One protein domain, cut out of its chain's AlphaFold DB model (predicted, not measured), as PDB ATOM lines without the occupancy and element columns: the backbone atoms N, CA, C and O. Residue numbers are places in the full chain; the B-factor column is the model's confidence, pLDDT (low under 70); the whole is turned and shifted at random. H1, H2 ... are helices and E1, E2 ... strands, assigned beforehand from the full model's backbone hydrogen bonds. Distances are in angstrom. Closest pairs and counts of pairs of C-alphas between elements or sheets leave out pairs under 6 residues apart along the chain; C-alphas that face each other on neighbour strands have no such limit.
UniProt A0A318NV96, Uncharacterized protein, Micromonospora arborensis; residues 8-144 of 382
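AT A GLANCE: This is residues 8 to 144 of the 382 residues of an uncharacterized protein of Micromonospora arborensis (UniProt A0A318NV96). A twisted sheet of four strands, E1, E2, E6 and E5, makes the core, with the long helix H1 crossing one face and H2 running along the other, followed by the short H3. Two small hairpins, E3 with E4 and E7 with E8, lie away from this core, E4 beside H1. The 137 printed residues run E1, E2, H1, E3, E4, E5, E6, E7, E8, H2, H3; the order across the core sheet is E1, E2, E6, E5, all antiparallel. The class is mixed, helices and strands, with 67 residues, under half, in named elements. The whole is compact, with a radius of gyration of the C-alphas of 14.9 A and spans of 41 by 33 by 33 A.

IN THESE COORDINATES: E1 is residues 8 to 10, beginning at C-alpha 8 (12.098, 26.776, 20.184), and E2 is residues 15 to 19, 13.1 A long. H1, residues 28 to 44, measures 24.3 A and starts at C-alpha 28 (17.030, 37.949, 9.564). E3 is residues 59 to 61 and E4 67 to 69. E5, residues 74 to 79, spans 14.4 A, and E6, residues 87 to 92, 16.6 A. E7 is residues 96 to 98 and E8 105 to 107. H2, residues 116 to 127, is 16.6 A long; H3, residues 131 to 136, measures 8.6 A and ends at C-alpha 136 (1.996, 26.113, 22.455).

HOW THE PARTS SIT: In the hairpin E1 and E2, N 8 and O 17 are 2.9 A apart, within hydrogen-bond range. Between E2 and E6, N 16 and O 90 are 2.8 A apart; in the hairpin E5 and E6, N 91 and O 75 are 2.9 A apart. The sheet is only just strongly twisted, its C-alphas lying up to 4.5 A off the best plane. It has three layers, helices on both faces: H2 and H3 on one, H1 on the other. H1 runs across the strands, at 70 degrees to E2 on the local plane; its closest C-alpha pair with E2 is Gly 31 and Val 18, 6.0 A. H2 runs along E6, at 6 degrees on the local plane. H2 touches H3 with residues 122 to 126 alone, closest at the C-alphas of Leu 125 and Leu 134, 6.4 A, at a steep tilt of 48 degrees, opposite ways. In the hairpin E3 and E4, N 68 and O 60 are 3.0 A apart; in the hairpin E7 and E8, N 106 and O 97 are 2.8 A apart. In H1, H2 and H3 every O i to N i+4 pair is within hydrogen-bond range.

THE WHOLE: The C-alphas farthest apart, those of Pro 64 and His 128, are 45.2 A apart. The printed part has no cut; the one long link is H1 to E3. Mean pLDDT of the printed part is 71.6, and 49 residues are under 70, among them 56 to 70 and 94 to 109.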
ATOM      1  N   ARG A   8      13.029  27.889  20.003       85.81
ATOM      2  CA  ARG A   8      12.098  26.776  20.184       85.81
ATOM      3  C   ARG A   8      11.877  26.103  18.849       85.81
ATOM      4  O   ARG A   8      11.995  26.748  17.816       85.81
ATOM      5  N   TYR A   9      11.576  24.818  18.869       88.00
ATOM      6  CA  TYR A   9      11.296  24.020  17.687       88.00
ATOM      7  C   TYR A   9       9.868  23.495  17.755       88.00
ATOM      8  O   TYR A   9       9.444  23.012  18.803       88.00
ATOM      9  N   SER A  10       9.122  23.585  16.660       87.31
ATOM     10  CA  SER A  10       7.848  22.891  16.502       87.31
ATOM     11  C   SER A  10       8.065  21.663  15.620       87.31
ATOM     12  O   SER A  10       8.242  21.823  14.413       87.31
ATOM     13  N   PRO A  11       8.044  20.441  16.186       81.56
ATOM     14  CA  PRO A  11       8.124  19.220  15.390       81.56
ATOM     15  C   PRO A  11       6.943  19.077  14.426       81.56
ATOM     16  O   PRO A  11       7.127  18.601  13.313       81.56
ATOM     17  N   GLU A  12       5.748  19.518  14.838       82.75
ATOM     18  CA  GLU A  12       4.534  19.468  14.013       82.75
ATOM     19  C   GLU A  12       4.644  20.385  12.790       82.75
ATOM     20  O   GLU A  12       4.282  19.989  11.685       82.75
ATOM     21  N   LEU A  13       5.163  21.602  12.976       87.31
ATOM     22  CA  LEU A  13       5.236  22.602  11.910       87.31
ATOM     23  C   LEU A  13       6.564  22.581  11.138       87.31
ATOM     24  O   LEU A  13       6.655  23.214  10.093       87.31
ATOM     25  N   GLY A  14       7.597  21.890  11.630       88.69
ATOM     26  CA  GLY A  14       8.926  21.883  11.009       88.69
ATOM     27  C   GLY A  14       9.595  23.263  10.996       88.69
ATOM     28  O   GLY A  14      10.275  23.617  10.037       88.69
ATOM     29  N   VAL A  15       9.391  24.067  12.045       90.62
ATOM     30  CA  VAL A  15       9.962  25.420  12.147       90.62
ATOM     31  C   VAL A  15      10.602  25.672  13.500       90.62
ATOM     32  O   VAL A  15      10.167  25.145  14.527       90.62
ATOM     33  N   TRP A  16      11.599  26.549  13.511       91.31
ATOM     34  CA  TRP A  16      12.094  27.186  14.719       91.31
ATOM     35  C   TRP A  16      11.444  28.544  14.930       91.31
ATOM     36  O   TRP A  16      11.260  29.316  13.992       91.31
ATOM     37  N   THR A  17      11.175  28.874  16.184       88.44
ATOM     38  CA  THR A  17      10.867  30.237  16.605       88.44
ATOM     39  C   THR A  17      12.058  30.803  17.358       88.44
ATOM     40  O   THR A  17      12.528  30.174  18.305       88.44
ATOM     41  N   VAL A  18      12.526  31.979  16.950       84.94
ATOM     42  CA  VAL A  18      13.624  32.715  17.571       84.94
ATOM     43  C   VAL A  18      13.086  34.000  18.197       84.94
ATOM     44  O   VAL A  18      12.661  34.909  17.487       84.94
ATOM     45  N   ASP A  19      13.104  34.087  19.521       80.62
ATOM     46  CA  ASP A  19      12.807  35.298  20.272       80.62
ATOM     47  C   ASP A  19      14.026  36.231  20.281       80.62
ATOM     48  O   ASP A  19      15.096  35.906  20.802       80.62
ATOM     49  N   MET A  20      13.856  37.409  19.683       74.69
ATOM     50  CA  MET A  20      14.867  38.467  19.601       74.69
ATOM     51  C   MET A  20      14.522  39.655  20.513       74.69
ATOM     52  O   MET A  20      14.959  40.791  20.277       74.69
ATOM     53  N   SER A  21      13.703  39.426  21.542       68.38
ATOM     54  CA  SER A  21      13.401  40.410  22.580       68.38
ATOM     55  C   SER A  21      14.686  40.916  23.248       68.38
ATOM     56  O   SER A  21      15.624  40.162  23.493       68.38
ATOM     57  N   GLY A  22      14.768  42.227  23.498       60.59
ATOM     58  CA  GLY A  22      15.952  42.873  24.089       60.59
ATOM     59  C   GLY A  22      17.073  43.259  23.109       60.59
ATOM     60  O   GLY A  22      17.993  43.979  23.499       60.59
ATOM     61  N   MET A  23      17.000  42.865  21.832       59.66
ATOM     62  CA  MET A  23      17.959  43.327  20.816       59.66
ATOM     63  C   MET A  23      17.722  44.803  20.446       59.66
ATOM     64  O   MET A  23      16.613  45.311  20.547       59.66
ATOM     65  N   THR A  24      18.739  45.536  19.994       55.44
ATOM     66  CA  THR A  24      18.598  46.954  19.585       55.44
ATOM     67  C   THR A  24      18.106  47.113  18.146       55.44
ATOM     68  O   THR A  24      17.308  48.001  17.867       55.44
ATOM     69  N   ALA A  25      18.496  46.198  17.259       61.03
ATOM     70  CA  ALA A  25      17.979  46.059  15.899       61.03
ATOM     71  C   ALA A  25      17.588  44.599  15.657       61.03
ATOM     72  O   ALA A  25      18.238  43.704  16.199       61.03
ATOM     73  N   VAL A  26      16.533  44.379  14.868       67.69
ATOM     74  CA  VAL A  26      16.039  43.049  14.495       67.69
ATOM     75  C   VAL A  26      16.264  42.840  13.004       67.69
ATOM     76  O   VAL A  26      15.801  43.640  12.193       67.69
ATOM     77  N   SER A  27      16.966  41.770  12.639       71.31
ATOM     78  CA  SER A  27      17.231  41.403  11.249       71.31
ATOM     79  C   SER A  27      17.256  39.884  11.069       71.31
ATOM     80  O   SER A  27      17.647  39.171  11.999       71.31
ATOM     81  N   PRO A  28      16.935  39.375   9.865       73.62
ATOM     82  CA  PRO A  28      17.030  37.949   9.564       73.62
ATOM     83  C   PRO A  28      18.392  37.333   9.900       73.62
ATOM     84  O   PRO A  28      18.474  36.292  10.543       73.62
ATOM     85  N   ALA A  29      19.476  38.045   9.580       71.12
ATOM     86  CA  ALA A  29      20.840  37.606   9.863       71.12
ATOM     87  C   ALA A  29      21.148  37.480  11.368       71.12
ATOM     88  O   ALA A  29      22.105  36.810  11.754       71.12
ATOM     89  N   GLN A  30      20.414  38.168  12.245       73.44
ATOM     90  CA  GLN A  30      20.560  38.006  13.694       73.44
ATOM     91  C   GLN A  30      19.812  36.772  14.196       73.44
ATOM     92  O   GLN A  30      20.401  35.997  14.943       73.44
ATOM     93  N   GLY A  31      18.572  36.552  13.749       75.25
ATOM     94  CA  GLY A  31      17.819  35.349  14.105       75.25
ATOM     95  C   GLY A  31      18.493  34.071  13.601       75.25
ATOM     96  O   GLY A  31      18.635  33.116  14.357       75.25
ATOM     97  N   GLU A  32      19.029  34.087  12.377       78.25
ATOM     98  CA  GLU A  32      19.828  32.981  11.831       78.25
ATOM     99  C   GLU A  32      21.108  32.732  12.638       78.25
ATOM    100  O   GLU A  32      21.477  31.582  12.859       78.25
ATOM    101  N   ARG A  33      21.773  33.781  13.139       73.81
ATOM    102  CA  ARG A  33      22.938  33.621  14.027       73.81
ATOM    103  C   ARG A  33      22.561  33.006  15.372       73.81
ATOM    104  O   ARG A  33      23.297  32.152  15.856       73.81
ATOM    105  N   ILE A  34      21.444  33.423  15.969       75.25
ATOM    106  CA  ILE A  34      20.943  32.846  17.227       75.25
ATOM    107  C   ILE A  34      20.588  31.367  17.020       75.25
ATOM    108  O   ILE A  34      21.017  30.522  17.805       75.25
ATOM    109  N   LEU A  35      19.888  31.038  15.930       80.69
ATOM    110  CA  LEU A  35      19.583  29.655  15.571       80.69
ATOM    111  C   LEU A  35      20.855  28.835  15.313       80.69
ATOM    112  O   LEU A  35      20.979  27.741  15.850       80.69
ATOM    113  N   GLY A  36      21.819  29.362  14.553       77.38
ATOM    114  CA  GLY A  36      23.093  28.686  14.287       77.38
ATOM    115  C   GLY A  36      23.860  28.355  15.569       77.38
ATOM    116  O   GLY A  36      24.395  27.258  15.707       77.38
ATOM    117  N   TRP A  37      23.837  29.256  16.556       73.88
ATOM    118  CA  TRP A  37      24.367  28.981  17.892       73.88
ATOM    119  C   TRP A  37      23.601  27.875  18.627       73.88
ATOM    120  O   TRP A  37      24.233  27.011  19.230       73.88
ATOM    121  N   ALA A  38      22.266  27.873  18.575       75.62
ATOM    122  CA  ALA A  38      21.454  26.837  19.214       75.62
ATOM    123  C   ALA A  38      21.671  25.453  18.576       75.62
ATOM    124  O   ALA A  38      21.800  24.466  19.294       75.62
ATOM    125  N   MET A  39      21.775  25.376  17.244       78.56
ATOM    126  CA  MET A  39      22.076  24.133  16.520       78.56
ATOM    127  C   MET A  39      23.478  23.616  16.852       78.56
ATOM    128  O   MET A  39      23.644  22.436  17.156       78.56
ATOM    129  N   PHE A  40      24.462  24.517  16.909       72.19
ATOM    130  CA  PHE A  40      25.815  24.183  17.337       72.19
ATOM    131  C   PHE A  40      25.842  23.605  18.763       72.19
ATOM    132  O   PHE A  40      26.431  22.552  19.009       72.19
ATOM    133  N   GLN A  41      25.155  24.253  19.707       69.94
ATOM    134  CA  GLN A  41      25.049  23.761  21.083       69.94
ATOM    135  C   GLN A  41      24.306  22.424  21.166       69.94
ATOM    136  O   GLN A  41      24.701  21.556  21.941       69.94
ATOM    137  N   ALA A  42      23.255  22.239  20.361       73.19
ATOM    138  CA  ALA A  42      22.528  20.980  20.267       73.19
ATOM    139  C   ALA A  42      23.451  19.841  19.810       73.19
ATOM    140  O   ALA A  42      23.450  18.776  20.425       73.19
ATOM    141  N   ARG A  43      24.295  20.078  18.800       73.31
ATOM    142  CA  ARG A  43      25.297  19.118  18.313       73.31
ATOM    143  C   ARG A  43      26.313  18.747  19.389       73.31
ATOM    144  O   ARG A  43      26.505  17.567  19.667       73.31
ATOM    145  N   GLU A  44      26.907  19.745  20.037       63.75
ATOM    146  CA  GLU A  44      27.881  19.541  21.119       63.75
ATOM    147  C   GLU A  44      27.293  18.781  22.318       63.75
ATOM    148  O   GLU A  44      28.023  18.111  23.053       63.75
ATOM    149  N   ALA A  45      25.976  18.874  22.512       59.62
ATOM    150  CA  ALA A  45      25.238  18.182  23.560       59.62
ATOM    151  C   ALA A  45      24.654  16.822  23.128       59.62
ATOM    152  O   ALA A  45      23.956  16.200  23.928       59.62
ATOM    153  N   GLY A  46      24.877  16.362  21.888       61.16
ATOM    154  CA  GLY A  46      24.248  15.140  21.362       61.16
ATOM    155  C   GLY A  46      22.716  15.223  21.265       61.16
ATOM    156  O   GLY A  46      22.035  14.205  21.256       61.16
ATOM    157  N   ALA A  47      22.173  16.441  21.229       70.12
ATOM    158  CA  ALA A  47      20.749  16.765  21.177       70.12
ATOM    159  C   ALA A  47      20.353  17.430  19.845       70.12
ATOM    160  O   ALA A  47      19.328  18.112  19.766       70.12
ATOM    161  N   ALA A  48      21.193  17.288  18.815       75.94
ATOM    162  CA  ALA A  48      20.862  17.712  17.462       75.94
ATOM    163  C   ALA A  48      19.599  16.987  16.977       75.94
ATOM    164  O   ALA A  48      19.346  15.840  17.348       75.94
ATOM    165  N   LEU A  49      18.807  17.666  16.145       80.38
ATOM    166  CA  LEU A  49      17.682  17.022  15.477       80.38
ATOM    167  C   LEU A  49      18.233  15.961  14.523       80.38
ATOM    168  O   LEU A  49      19.060  16.277  13.665       80.38
ATOM    169  N   GLU A  50      17.773  14.725  14.691       81.00
ATOM    170  CA  GLU A  50      18.113  13.610  13.810       81.00
ATOM    171  C   GLU A  50      17.788  13.982  12.353       81.00
ATOM    172  O   GLU A  50      16.784  14.644  12.081       81.00
ATOM    173  N   ASP A  51      18.693  13.636  11.437       80.44
ATOM    174  CA  ASP A  51      18.602  13.906   9.996       80.44
ATOM    175  C   ASP A  51      18.500  15.386   9.574       80.44
ATOM    176  O   ASP A  51      18.295  15.692   8.398       80.44
ATOM    177  N   CYS A  52      18.687  16.340  10.490       84.81
ATOM    178  CA  CYS A  52      18.667  17.756  10.141       84.81
ATOM    179  C   CYS A  52      19.938  18.171   9.388       84.81
ATOM    180  O   CYS A  52      21.036  18.154   9.942       84.81
ATOM    181  N   THR A  53      19.785  18.642   8.146       82.88
ATOM    182  CA  THR A  53      20.900  19.134   7.311       82.88
ATOM    183  C   THR A  53      21.048  20.658   7.333       82.88
ATOM    184  O   THR A  53      21.822  21.226   6.564       82.88
ATOM    185  N   CYS A  54      20.285  21.345   8.188       81.81
ATOM    186  CA  CYS A  54      20.333  22.802   8.311       81.81
ATOM    187  C   CYS A  54      21.576  23.293   9.071       81.81
ATOM    188  O   CYS A  54      21.883  24.484   9.019       81.81
ATOM    189  N   ASP A  55      22.278  22.407   9.784       77.69
ATOM    190  CA  ASP A  55      23.532  22.724  10.463       77.69
ATOM    191  C   ASP A  55      24.690  22.562   9.462       77.69
ATOM    192  O   ASP A  55      24.945  21.444   9.013       77.69
ATOM    193  N   PRO A  56      25.390  23.647   9.084       64.31
ATOM    194  CA  PRO A  56      26.474  23.604   8.108       64.31
ATOM    195  C   PRO A  56      27.688  22.812   8.595       64.31
ATOM    196  O   PRO A  56      28.589  22.574   7.799       64.31
ATOM    197  N   LEU A  57      27.745  22.438   9.883       63.62
ATOM    198  CA  LEU A  57      28.881  21.803  10.564       63.62
ATOM    199  C   LEU A  57      30.143  22.687  10.640       63.62
ATOM    200  O   LEU A  57      30.869  22.619  11.632       63.62
ATOM    201  N   ASP A  58      30.331  23.589   9.680       59.72
ATOM    202  CA  ASP A  58      31.450  24.511   9.535       59.72
ATOM    203  C   ASP A  58      31.391  25.725  10.473       59.72
ATOM    204  O   ASP A  58      30.335  26.288  10.788       59.72
ATOM    205  N   GLN A  59      32.574  26.224  10.828       61.34
ATOM    206  CA  GLN A  59      32.775  27.476  11.557       61.34
ATOM    207  C   GLN A  59      33.782  28.349  10.812       61.34
ATOM    208  O   GLN A  59      34.725  27.838  10.206       61.34
ATOM    209  N   PHE A  60      33.638  29.668  10.925       58.97
ATOM    210  CA  PHE A  60      34.679  30.597  10.499       58.97
ATOM    211  C   PHE A  60      35.188  31.430  11.676       58.97
ATOM    212  O   PHE A  60      34.488  31.675  12.662       58.97
ATOM    213  N   TRP A  61      36.446  31.843  11.565       52.44
ATOM    214  CA  TRP A  61      37.128  32.664  12.555       52.44
ATOM    215  C   TRP A  61      36.935  34.150  12.232       52.44
ATOM    216  O   TRP A  61      37.362  34.614  11.178       52.44
ATOM    217  N   ASP A  62      36.322  34.895  13.151       49.53
ATOM    218  CA  ASP A  62      36.138  36.354  13.114       49.53
ATOM    219  C   ASP A  62      37.097  37.031  14.114       49.53
ATOM    220  O   ASP A  62      36.696  37.690  15.074       49.53
ATOM    221  N   GLY A  63      38.401  36.802  13.924       47.34
ATOM    222  CA  GLY A  63      39.467  37.324  14.785       47.34
ATOM    223  C   GLY A  63      40.049  36.300  15.774       47.34
ATOM    224  O   GLY A  63      39.709  35.119  15.724       47.34
ATOM    225  N   PRO A  64      40.965  36.731  16.665       42.12
ATOM    226  CA  PRO A  64      41.820  35.821  17.433       42.12
ATOM    227  C   PRO A  64      41.092  34.959  18.475       42.12
ATOM    228  O   PRO A  64      41.667  33.968  18.903       42.12
ATOM    229  N   ASN A  65      39.862  35.308  18.874       45.09
ATOM    230  CA  ASN A  65      39.095  34.607  19.920       45.09
ATOM    231  C   ASN A  65      37.580  34.602  19.635       45.09
ATOM    232  O   ASN A  65      36.777  34.785  20.553       45.09
ATOM    233  N   ARG A  66      37.178  34.565  18.361       48.56
ATOM    234  CA  ARG A  66      35.756  34.559  18.013       48.56
ATOM    235  C   ARG A  66      35.504  33.604  16.869       48.56
ATOM    236  O   ARG A  66      35.685  33.950  15.702       48.56
ATOM    237  N   ARG A  67      35.028  32.414  17.197       53.53
ATOM    238  CA  ARG A  67      34.379  31.551  16.221       53.53
ATOM    239  C   ARG A  67      32.932  31.972  16.074       53.53
ATOM    240  O   ARG A  67      32.192  32.114  17.047       53.53
ATOM    241  N   VAL A  68      32.531  32.198  14.833       58.06
ATOM    242  CA  VAL A  68      31.148  32.505  14.496       58.06
ATOM    243  C   VAL A  68      30.581  31.253  13.832       58.06
ATOM    244  O   VAL A  68      31.156  30.798  12.837       58.06
ATOM    245  N   PRO A  69      29.498  30.657  14.373       62.66
ATOM    246  CA  PRO A  69      28.837  29.565  13.686       62.66
ATOM    247  C   PRO A  69      28.416  30.059  12.310       62.66
ATOM    248  O   PRO A  69      27.854  31.154  12.171       62.66
ATOM    249  N   THR A  70      28.728  29.264  11.290       67.06
ATOM    250  CA  THR A  70      28.267  29.548   9.937       67.06
ATOM    251  C   THR A  70      26.746  29.637   9.973       67.06
ATOM    252  O   THR A  70      26.084  28.850  10.650       67.06
ATOM    253  N   ALA A  71      26.184  30.641   9.296       72.00
ATOM    254  CA  ALA A  71      24.740  30.830   9.293       72.00
ATOM    255  C   ALA A  71      24.060  29.542   8.797       72.00
ATOM    256  O   ALA A  71      24.458  29.051   7.728       72.00
ATOM    257  N   PRO A  72      23.050  29.023   9.522       77.75
ATOM    258  CA  PRO A  72      22.427  27.748   9.207       77.75
ATOM    259  C   PRO A  72      21.926  27.727   7.763       77.75
ATOM    260  O   PRO A  72      21.559  28.770   7.205       77.75
ATOM    261  N   HIS A  73      21.896  26.546   7.151       77.94
ATOM    262  CA  HIS A  73      21.211  26.296   5.884       77.94
ATOM    263  C   HIS A  73      19.697  26.256   6.121       77.94
ATOM    264  O   HIS A  73      19.042  25.254   5.877       77.94
ATOM    265  N   ALA A  74      19.155  27.352   6.640       80.00
ATOM    266  CA  ALA A  74      17.753  27.564   6.964       80.00
ATOM    267  C   ALA A  74      17.245  28.818   6.230       80.00
ATOM    268  O   ALA A  74      18.043  29.575   5.662       80.00
ATOM    269  N   HIS A  75      15.931  29.058   6.217       82.75
ATOM    270  CA  HIS A  75      15.365  30.275   5.621       82.75
ATOM    271  C   HIS A  75      14.345  30.950   6.525       82.75
ATOM    272  O   HIS A  75      13.598  30.320   7.266       82.75
ATOM    273  N   THR A  76      14.292  32.276   6.431       85.62
ATOM    274  CA  THR A  76      13.263  33.067   7.108       85.62
ATOM    275  C   THR A  76      11.883  32.749   6.532       85.62
ATOM    276  O   THR A  76      11.687  32.887   5.323       85.62
ATOM    277  N   VAL A  77      10.935  32.391   7.400       82.19
ATOM    278  CA  VAL A  77       9.522  32.173   7.052       82.19
ATOM    279  C   VAL A  77       8.729  33.459   7.274       82.19
ATOM    280  O   VAL A  77       8.106  33.979   6.349       82.19
ATOM    281  N   VAL A  78       8.786  34.016   8.488       85.44
ATOM    282  CA  VAL A  78       8.086  35.258   8.848       85.44
ATOM    283  C   VAL A  78       8.750  35.934  10.049       85.44
ATOM    284  O   VAL A  78       9.405  35.287  10.863       85.44
ATOM    285  N   GLN A  79       8.567  37.245  10.174       83.19
ATOM    286  CA  GLN A  79       8.929  38.013  11.362       83.19
ATOM    287  C   GLN A  79       7.673  38.699  11.903       83.19
ATOM    288  O   GLN A  79       6.997  39.418  11.162       83.19
ATOM    289  N   ALA A  80       7.377  38.494  13.186       77.06
ATOM    290  CA  ALA A  80       6.281  39.177  13.859       77.06
ATOM    291  C   ALA A  80       6.526  40.696  13.878       77.06
ATOM    292  O   ALA A  80       7.658  41.158  14.043       77.06
ATOM    293  N   ARG A  81       5.461  41.482  13.678       66.88
ATOM    294  CA  ARG A  81       5.504  42.952  13.687       66.88
ATOM    295  C   ARG A  81       4.772  43.482  14.919       66.88
ATOM    296  O   ARG A  81       3.673  43.034  15.219       66.88
ATOM    297  N   GLY A  82       5.356  44.467  15.596       59.97
ATOM    298  CA  GLY A  82       4.772  45.122  16.768       59.97
ATOM    299  C   GLY A  82       5.853  45.675  17.696       59.97
ATOM    300  O   GLY A  82       7.006  45.263  17.602       59.97
ATOM    301  N   ALA A  83       5.496  46.616  18.575       49.19
ATOM    302  CA  ALA A  83       6.444  47.226  19.516       49.19
ATOM    303  C   ALA A  83       7.044  46.201  20.503       49.19
ATOM    304  O   ALA A  83       8.224  46.300  20.842       49.19
ATOM    305  N   ASP A  84       6.261  45.174  20.858       51.84
ATOM    306  CA  ASP A  84       6.597  44.194  21.900       51.84
ATOM    307  C   ASP A  84       6.867  42.777  21.364       51.84
ATOM    308  O   ASP A  84       7.210  41.883  22.131       51.84
ATOM    309  N   SER A  85       6.734  42.544  20.051       61.09
ATOM    310  CA  SER A  85       6.943  41.216  19.462       61.09
ATOM    311  C   SER A  85       8.135  41.213  18.518       61.09
ATOM    312  O   SER A  85       8.105  41.810  17.442       61.09
ATOM    313  N   ARG A  86       9.204  40.528  18.936       73.50
ATOM    314  CA  ARG A  86      10.444  40.341  18.170       73.50
ATOM    315  C   ARG A  86      10.682  38.868  17.837       73.50
ATOM    316  O   ARG A  86      11.816  38.404  17.849       73.50
ATOM    317  N   LEU A  87       9.607  38.137  17.550       80.62
ATOM    318  CA  LEU A  87       9.668  36.730  17.167       80.62
ATOM    319  C   LEU A  87      10.020  36.587  15.677       80.62
ATOM    320  O   LEU A  87       9.379  37.195  14.817       80.62
ATOM    321  N   MET A  88      11.000  35.746  15.363       87.31
ATOM    322  CA  MET A  88      11.272  35.259  14.010       87.31
ATOM    323  C   MET A  88      10.870  33.798  13.898       87.31
ATOM    324  O   MET A  88      11.163  33.013  14.791       87.31
ATOM    325  N   VAL A  89      10.257  33.419  12.786       88.69
ATOM    326  CA  VAL A  89      10.035  32.019  12.426       88.69
ATOM    327  C   VAL A  89      10.998  31.664  11.305       88.69
ATOM    328  O   VAL A  89      11.089  32.368  10.294       88.69
ATOM    329  N   ILE A  90      11.736  30.580  11.505       89.94
ATOM    330  CA  ILE A  90      12.762  30.081  10.595       89.94
ATOM    331  C   ILE A  90      12.398  28.643  10.225       89.94
ATOM    332  O   ILE A  90      12.142  27.829  11.105       89.94
ATOM    333  N   GLY A  91      12.359  28.342   8.932       89.12
ATOM    334  CA  GLY A  91      12.077  27.011   8.398       89.12
ATOM    335  C   GLY A  91      13.356  26.238   8.094       89.12
ATOM    336  O   GLY A  91      14.446  26.813   7.993       89.12
ATOM    337  N   HIS A  92      13.218  24.924   7.935       87.69
ATOM    338  CA  HIS A  92      14.304  24.064   7.468       87.69
ATOM    339  C   HIS A  92      14.637  24.369   6.005       87.69
ATOM    340  O   HIS A  92      13.748  24.471   5.162       87.69
ATOM    341  N   GLY A  93      15.919  24.541   5.687       70.56
ATOM    342  CA  GLY A  93      16.307  25.091   4.397       70.56
ATOM    343  C   GLY A  93      16.212  24.130   3.216       70.56
ATOM    344  O   GLY A  93      16.365  22.914   3.321       70.56
ATOM    345  N   GLY A  94      16.030  24.766   2.058       59.34
ATOM    346  CA  GLY A  94      16.261  24.241   0.710       59.34
ATOM    347  C   GLY A  94      16.613  25.363  -0.282       59.34
ATOM    348  O   GLY A  94      16.352  25.253  -1.478       59.34
ATOM    349  N   ARG A  95      17.123  26.509   0.201       51.56
ATOM    350  CA  ARG A  95      17.377  27.692  -0.639       51.56
ATOM    351  C   ARG A  95      18.715  27.608  -1.364       51.56
ATOM    352  O   ARG A  95      19.732  27.235  -0.780       51.56
ATOM    353  N   ALA A  96      18.712  28.054  -2.619       49.53
ATOM    354  CA  ALA A  96      19.929  28.367  -3.344       49.53
ATOM    355  C   ALA A  96      20.685  29.499  -2.630       49.53
ATOM    356  O   ALA A  96      20.118  30.567  -2.385       49.53
ATOM    357  N   ARG A  97      21.946  29.265  -2.259       52.47
ATOM    358  CA  ARG A  97      22.850  30.313  -1.774       52.47
ATOM    359  C   ARG A  97      23.877  30.620  -2.843       52.47
ATOM    360  O   ARG A  97      24.511  29.723  -3.388       52.47
ATOM    361  N   VAL A  98      24.072  31.908  -3.079       50.16
ATOM    362  CA  VAL A  98      25.212  32.428  -3.822       50.16
ATOM    363  C   VAL A  98      26.450  32.231  -2.945       50.16
ATOM    364  O   VAL A  98      26.527  32.795  -1.852       50.16
ATOM    365  N   ALA A  99      27.408  31.413  -3.378       48.75
ATOM    366  CA  ALA A  99      28.683  31.285  -2.683       48.75
ATOM    367  C   ALA A  99      29.375  32.658  -2.620       48.75
ATOM    368  O   ALA A  99      29.584  33.307  -3.647       48.75
ATOM    369  N   ALA A 100      29.743  33.084  -1.404       44.12
ATOM    370  CA  ALA A 100      30.219  34.439  -1.107       44.12
ATOM    371  C   ALA A 100      31.457  34.871  -1.918       44.12
ATOM    372  O   ALA A 100      31.720  36.064  -2.040       44.12
ATOM    373  N   MET A 101      32.202  33.915  -2.482       43.91
ATOM    374  CA  MET A 101      33.405  34.175  -3.275       43.91
ATOM    375  C   MET A 101      33.252  33.944  -4.782       43.91
ATOM    376  O   MET A 101      34.015  34.523  -5.549       43.91
ATOM    377  N   THR A 102      32.314  33.104  -5.223       49.44
ATOM    378  CA  THR A 102      32.223  32.682  -6.634       49.44
ATOM    379  C   THR A 102      30.976  33.194  -7.341       49.44
ATOM    380  O   THR A 102      30.898  33.101  -8.563       49.44
ATOM    381  N   GLY A 103      29.991  33.721  -6.608       46.53
ATOM    382  CA  GLY A 103      28.736  34.168  -7.210       46.53
ATOM    383  C   GLY A 103      27.850  33.022  -7.722       46.53
ATOM    384  O   GLY A 103      26.796  33.286  -8.292       46.53
ATOM    385  N   GLN A 104      28.253  31.760  -7.539       39.50
ATOM    386  CA  GLN A 104      27.480  30.608  -7.994       39.50
ATOM    387  C   GLN A 104      26.369  30.276  -7.000       39.50
ATOM    388  O   GLN A 104      26.624  30.098  -5.809       39.50
ATOM    389  N   GLU A 105      25.141  30.183  -7.505       44.22
ATOM    390  CA  GLU A 105      24.000  29.642  -6.774       44.22
ATOM    391  C   GLU A 105      24.175  28.130  -6.597       44.22
ATOM    392  O   GLU A 105      24.046  27.355  -7.542       44.22
ATOM    393  N   HIS A 106      24.459  27.694  -5.374       49.31
ATOM    394  CA  HIS A 106      24.339  26.296  -4.986       49.31
ATOM    395  C   HIS A 106      22.958  26.090  -4.379       49.31
ATOM    396  O   HIS A 106      22.658  26.699  -3.351       49.31
ATOM    397  N   GLN A 107      22.122  25.240  -4.985       48.41
ATOM    398  CA  GLN A 107      20.947  24.692  -4.301       48.41
ATOM    399  C   GLN A 107      21.430  24.032  -3.006       48.41
ATOM    400  O   GLN A 107      22.171  23.052  -3.053       48.41
ATOM    401  N   GLY A 108      21.061  24.602  -1.855       54.72
ATOM    402  CA  GLY A 108      21.281  23.934  -0.580       54.72
ATOM    403  C   GLY A 108      20.578  22.580  -0.588       54.72
ATOM    404  O   GLY A 108      19.502  22.445  -1.174       54.72
ATOM    405  N   HIS A 109      21.188  21.577   0.043       58.47
ATOM    406  CA  HIS A 109      20.544  20.285   0.247       58.47
ATOM    407  C   HIS A 109      19.197  20.489   0.948       58.47
ATOM    408  O   HIS A 109      19.124  21.183   1.962       58.47
ATOM    409  N   GLN A 110      18.139  19.912   0.379       73.06
ATOM    410  CA  GLN A 110      16.808  19.953   0.967       73.06
ATOM    411  C   GLN A 110      16.841  19.206   2.299       73.06
ATOM    412  O   GLN A 110      17.192  18.025   2.339       73.06
ATOM    413  N   CYS A 111      16.510  19.900   3.385       83.75
ATOM    414  CA  CYS A 111      16.479  19.279   4.697       83.75
ATOM    415  C   CYS A 111      15.319  18.275   4.787       83.75
ATOM    416  O   CYS A 111      14.182  18.654   4.496       83.75
ATOM    417  N   PRO A 112      15.559  17.028   5.244       85.75
ATOM    418  CA  PRO A 112      14.509  16.026   5.452       85.75
ATOM    419  C   PRO A 112      13.384  16.476   6.393       85.75
ATOM    420  O   PRO A 112      12.277  15.954   6.324       85.75
ATOM    421  N   LEU A 113      13.661  17.450   7.262       87.50
ATOM    422  CA  LEU A 113      12.700  18.012   8.211       87.50
ATOM    423  C   LEU A 113      11.892  19.195   7.643       87.50
ATOM    424  O   LEU A 113      11.125  19.820   8.376       87.50
ATOM    425  N   GLN A 114      12.058  19.530   6.360       87.12
ATOM    426  CA  GLN A 114      11.279  20.577   5.705       87.12
ATOM    427  C   GLN A 114       9.784  20.230   5.672       87.12
ATOM    428  O   GLN A 114       9.391  19.159   5.214       87.12
ATOM    429  N   ASN A 115       8.946  21.179   6.099       87.69
ATOM    430  CA  ASN A 115       7.492  21.044   6.117       87.69
ATOM    431  C   ASN A 115       6.831  22.324   5.578       87.69
ATOM    432  O   ASN A 115       6.582  23.269   6.319       87.69
ATOM    433  N   VAL A 116       6.550  22.356   4.272       88.19
ATOM    434  CA  VAL A 116       6.018  23.549   3.584       88.19
ATOM    435  C   VAL A 116       4.643  23.962   4.124       88.19
ATOM    436  O   VAL A 116       4.402  25.150   4.346       88.19
ATOM    437  N   ASP A 117       3.763  22.997   4.386       88.12
ATOM    438  CA  ASP A 117       2.428  23.263   4.930       88.12
ATOM    439  C   ASP A 117       2.517  23.779   6.375       88.12
ATOM    440  O   ASP A 117       1.816  24.716   6.764       88.12
ATOM    441  N   GLY A 118       3.437  23.213   7.162       88.88
ATOM    442  CA  GLY A 118       3.749  23.669   8.514       88.88
ATOM    443  C   GLY A 118       4.318  25.091   8.551       88.88
ATOM    444  O   GLY A 118       3.884  25.902   9.370       88.88
ATOM    445  N   GLU A 119       5.215  25.437   7.625       90.81
ATOM    446  CA  GLU A 119       5.738  26.797   7.455       90.81
ATOM    447  C   GLU A 119       4.635  27.800   7.087       90.81
ATOM    448  O   GLU A 119       4.586  28.896   7.652       90.81
ATOM    449  N   HIS A 120       3.727  27.426   6.176       90.00
ATOM    450  CA  HIS A 120       2.585  28.262   5.804       90.00
ATOM    451  C   HIS A 120       1.679  28.527   7.008       90.00
ATOM    452  O   HIS A 120       1.351  29.677   7.304       90.00
ATOM    453  N   ARG A 121       1.342  27.476   7.762       89.44
ATOM    454  CA  ARG A 121       0.536  27.589   8.982       89.44
ATOM    455  C   ARG A 121       1.230  28.438  10.049       89.44
ATOM    456  O   ARG A 121       0.592  29.279  10.677       89.44
ATOM    457  N   ALA A 122       2.540  28.277  10.242       86.38
ATOM    458  CA  ALA A 122       3.307  29.099  11.177       86.38
ATOM    459  C   ALA A 122       3.283  30.585  10.782       86.38
ATOM    460  O   ALA A 122       3.147  31.457  11.643       86.38
ATOM    461  N   LYS A 123       3.372  30.876   9.479       89.75
ATOM    462  CA  LYS A 123       3.247  32.232   8.946       89.75
ATOM    463  C   LYS A 123       1.872  32.834   9.231       89.75
ATOM    464  O   LYS A 123       1.808  33.944   9.757       89.75
ATOM    465  N   GLU A 124       0.799  32.100   8.949       90.44
ATOM    466  CA  GLU A 124      -0.571  32.544   9.226       90.44
ATOM    467  C   GLU A 124      -0.782  32.845  10.714       90.44
ATOM    468  O   GLU A 124      -1.342  33.890  11.047       90.44
ATOM    469  N   LEU A 125      -0.283  31.985  11.609       85.94
ATOM    470  CA  LEU A 125      -0.374  32.195  13.056       85.94
ATOM    471  C   LEU A 125       0.314  33.494  13.491       85.94
ATOM    472  O   LEU A 125      -0.232  34.232  14.308       85.94
ATOM    473  N   VAL A 126       1.482  33.821  12.936       84.81
ATOM    474  CA  VAL A 126       2.167  35.088  13.245       84.81
ATOM    475  C   VAL A 126       1.414  36.294  12.683       84.81
ATOM    476  O   VAL A 126       1.270  37.295  13.382       84.81
ATOM    477  N   GLU A 127       0.922  36.214  11.445       84.81
ATOM    478  CA  GLU A 127       0.221  37.320  10.776       84.81
ATOM    479  C   GLU A 127      -1.123  37.662  11.440       84.81
ATOM    480  O   GLU A 127      -1.495  38.833  11.493       84.81
ATOM    481  N   HIS A 128      -1.810  36.672  12.018       83.25
ATOM    482  CA  HIS A 128      -3.096  36.850  12.704       83.25
ATOM    483  C   HIS A 128      -2.969  37.051  14.227       83.25
ATOM    484  O   HIS A 128      -3.974  37.063  14.934       83.25
ATOM    485  N   GLY A 129      -1.750  37.212  14.756       73.94
ATOM    486  CA  GLY A 129      -1.522  37.441  16.190       73.94
ATOM    487  C   GLY A 129      -1.660  36.196  17.079       73.94
ATOM    488  O   GLY A 129      -1.656  36.316  18.303       73.94
ATOM    489  N   GLY A 130      -1.710  34.996  16.496       74.75
ATOM    490  CA  GLY A 130      -1.738  33.688  17.164       74.75
ATOM    491  C   GLY A 130      -0.396  33.259  17.775       74.75
ATOM    492  O   GLY A 130      -0.044  32.081  17.747       74.75
ATOM    493  N   LEU A 131       0.376  34.194  18.339       75.31
ATOM    494  CA  LEU A 131       1.700  33.918  18.914       75.31
ATOM    495  C   LEU A 131       1.634  32.928  20.085       75.31
ATOM    496  O   LEU A 131       2.523  32.095  20.233       75.31
ATOM    497  N   THR A 132       0.575  32.985  20.898       72.31
ATOM    498  CA  THR A 132       0.347  32.041  22.006       72.31
ATOM    499  C   THR A 132       0.092  30.622  21.503       72.31
ATOM    500  O   THR A 132       0.585  29.666  22.097       72.31
ATOM    501  N   GLU A 133      -0.642  30.484  20.399       74.75
ATOM    502  CA  GLU A 133      -0.907  29.190  19.771       74.75
ATOM    503  C   GLU A 133       0.376  28.614  19.171       74.75
ATOM    504  O   GLU A 133       0.752  27.491  19.499       74.75
ATOM    505  N   LEU A 134       1.120  29.416  18.400       76.31
ATOM    506  CA  LEU A 134       2.425  29.020  17.867       76.31
ATOM    507  C   LEU A 134       3.393  28.608  18.986       76.31
ATOM    508  O   LEU A 134       4.075  27.593  18.878       76.31
ATOM    509  N   TRP A 135       3.423  29.356  20.090       74.69
ATOM    510  CA  TRP A 135       4.241  29.017  21.251       74.69
ATOM    511  C   TRP A 135       3.832  27.677  21.877       74.69
ATOM    512  O   TRP A 135       4.703  26.880  22.227       74.69
ATOM    513  N   GLY A 136       2.530  27.388  21.964       70.12
ATOM    514  CA  GLY A 136       1.996  26.113  22.455       70.12
ATOM    515  C   GLY A 136       2.389  24.897  21.606       70.12
ATOM    516  O   GLY A 136       2.505  23.799  22.144       70.12
ATOM    517  N   LEU A 137       2.660  25.100  20.313       76.50
ATOM    518  CA  LEU A 137       3.104  24.063  19.368       76.50
ATOM    519  C   LEU A 137       4.625  23.842  19.363       76.50
ATOM    520  O   LEU A 137       5.131  23.010  18.605       76.50
ATOM    521  N   THR A 138       5.375  24.602  20.164       75.56
ATOM    522  CA  THR A 138       6.842  24.567  20.177       75.56
ATOM    523  C   THR A 138       7.391  24.038  21.497       75.56
ATOM    524  O   THR A 138       6.864  24.304  22.580       75.56
ATOM    525  N   VAL A 139       8.527  23.354  21.427       75.06
ATOM    526  CA  VAL A 139       9.352  22.940  22.568       75.06
ATOM    527  C   VAL A 139      10.656  23.729  22.571       75.06
ATOM    528  O   VAL A 139      11.122  24.136  21.514       75.06
ATOM    529  N   ALA A 140      11.264  23.960  23.736       72.50
ATOM    530  CA  ALA A 140      12.583  24.601  23.794       72.50
ATOM    531  C   ALA A 140      13.588  23.852  22.898       72.50
ATOM    532  O   ALA A 140      13.556  22.622  22.856       72.50
ATOM    533  N   PHE A 141      14.439  24.585  22.177       70.12
ATOM    534  CA  PHE A 141      15.454  24.027  21.290       70.12
ATOM    535  C   PHE A 141      16.850  24.575  21.642       70.12
ATOM    536  O   PHE A 141      17.038  25.790  21.613       70.12
ATOM    537  N   PRO A 142      17.835  23.704  21.931       65.50
ATOM    538  CA  PRO A 142      17.706  22.246  22.030       65.50
ATOM    539  C   PRO A 142      16.678  21.825  23.087       65.50
ATOM    540  O   PRO A 142      16.509  22.513  24.096       65.50
ATOM    541  N   THR A 143      15.976  20.710  22.839       55.06
ATOM    542  CA  THR A 143      15.101  20.052  23.825       55.06
ATOM    543  C   THR A 143      15.940  19.854  25.064       55.06
ATOM    544  O   THR A 143      16.888  19.075  25.008       55.06
ATOM    545  N   GLY A 144      15.685  20.675  26.091       49.47
ATOM    546  CA  GLY A 144      16.687  21.032  27.093       49.47
ATOM    547  C   GLY A 144      17.538  19.840  27.497       49.47
ATOM    548  O   GLY A 144      16.990  18.791  27.823       49.47
TER     549      GLY A 144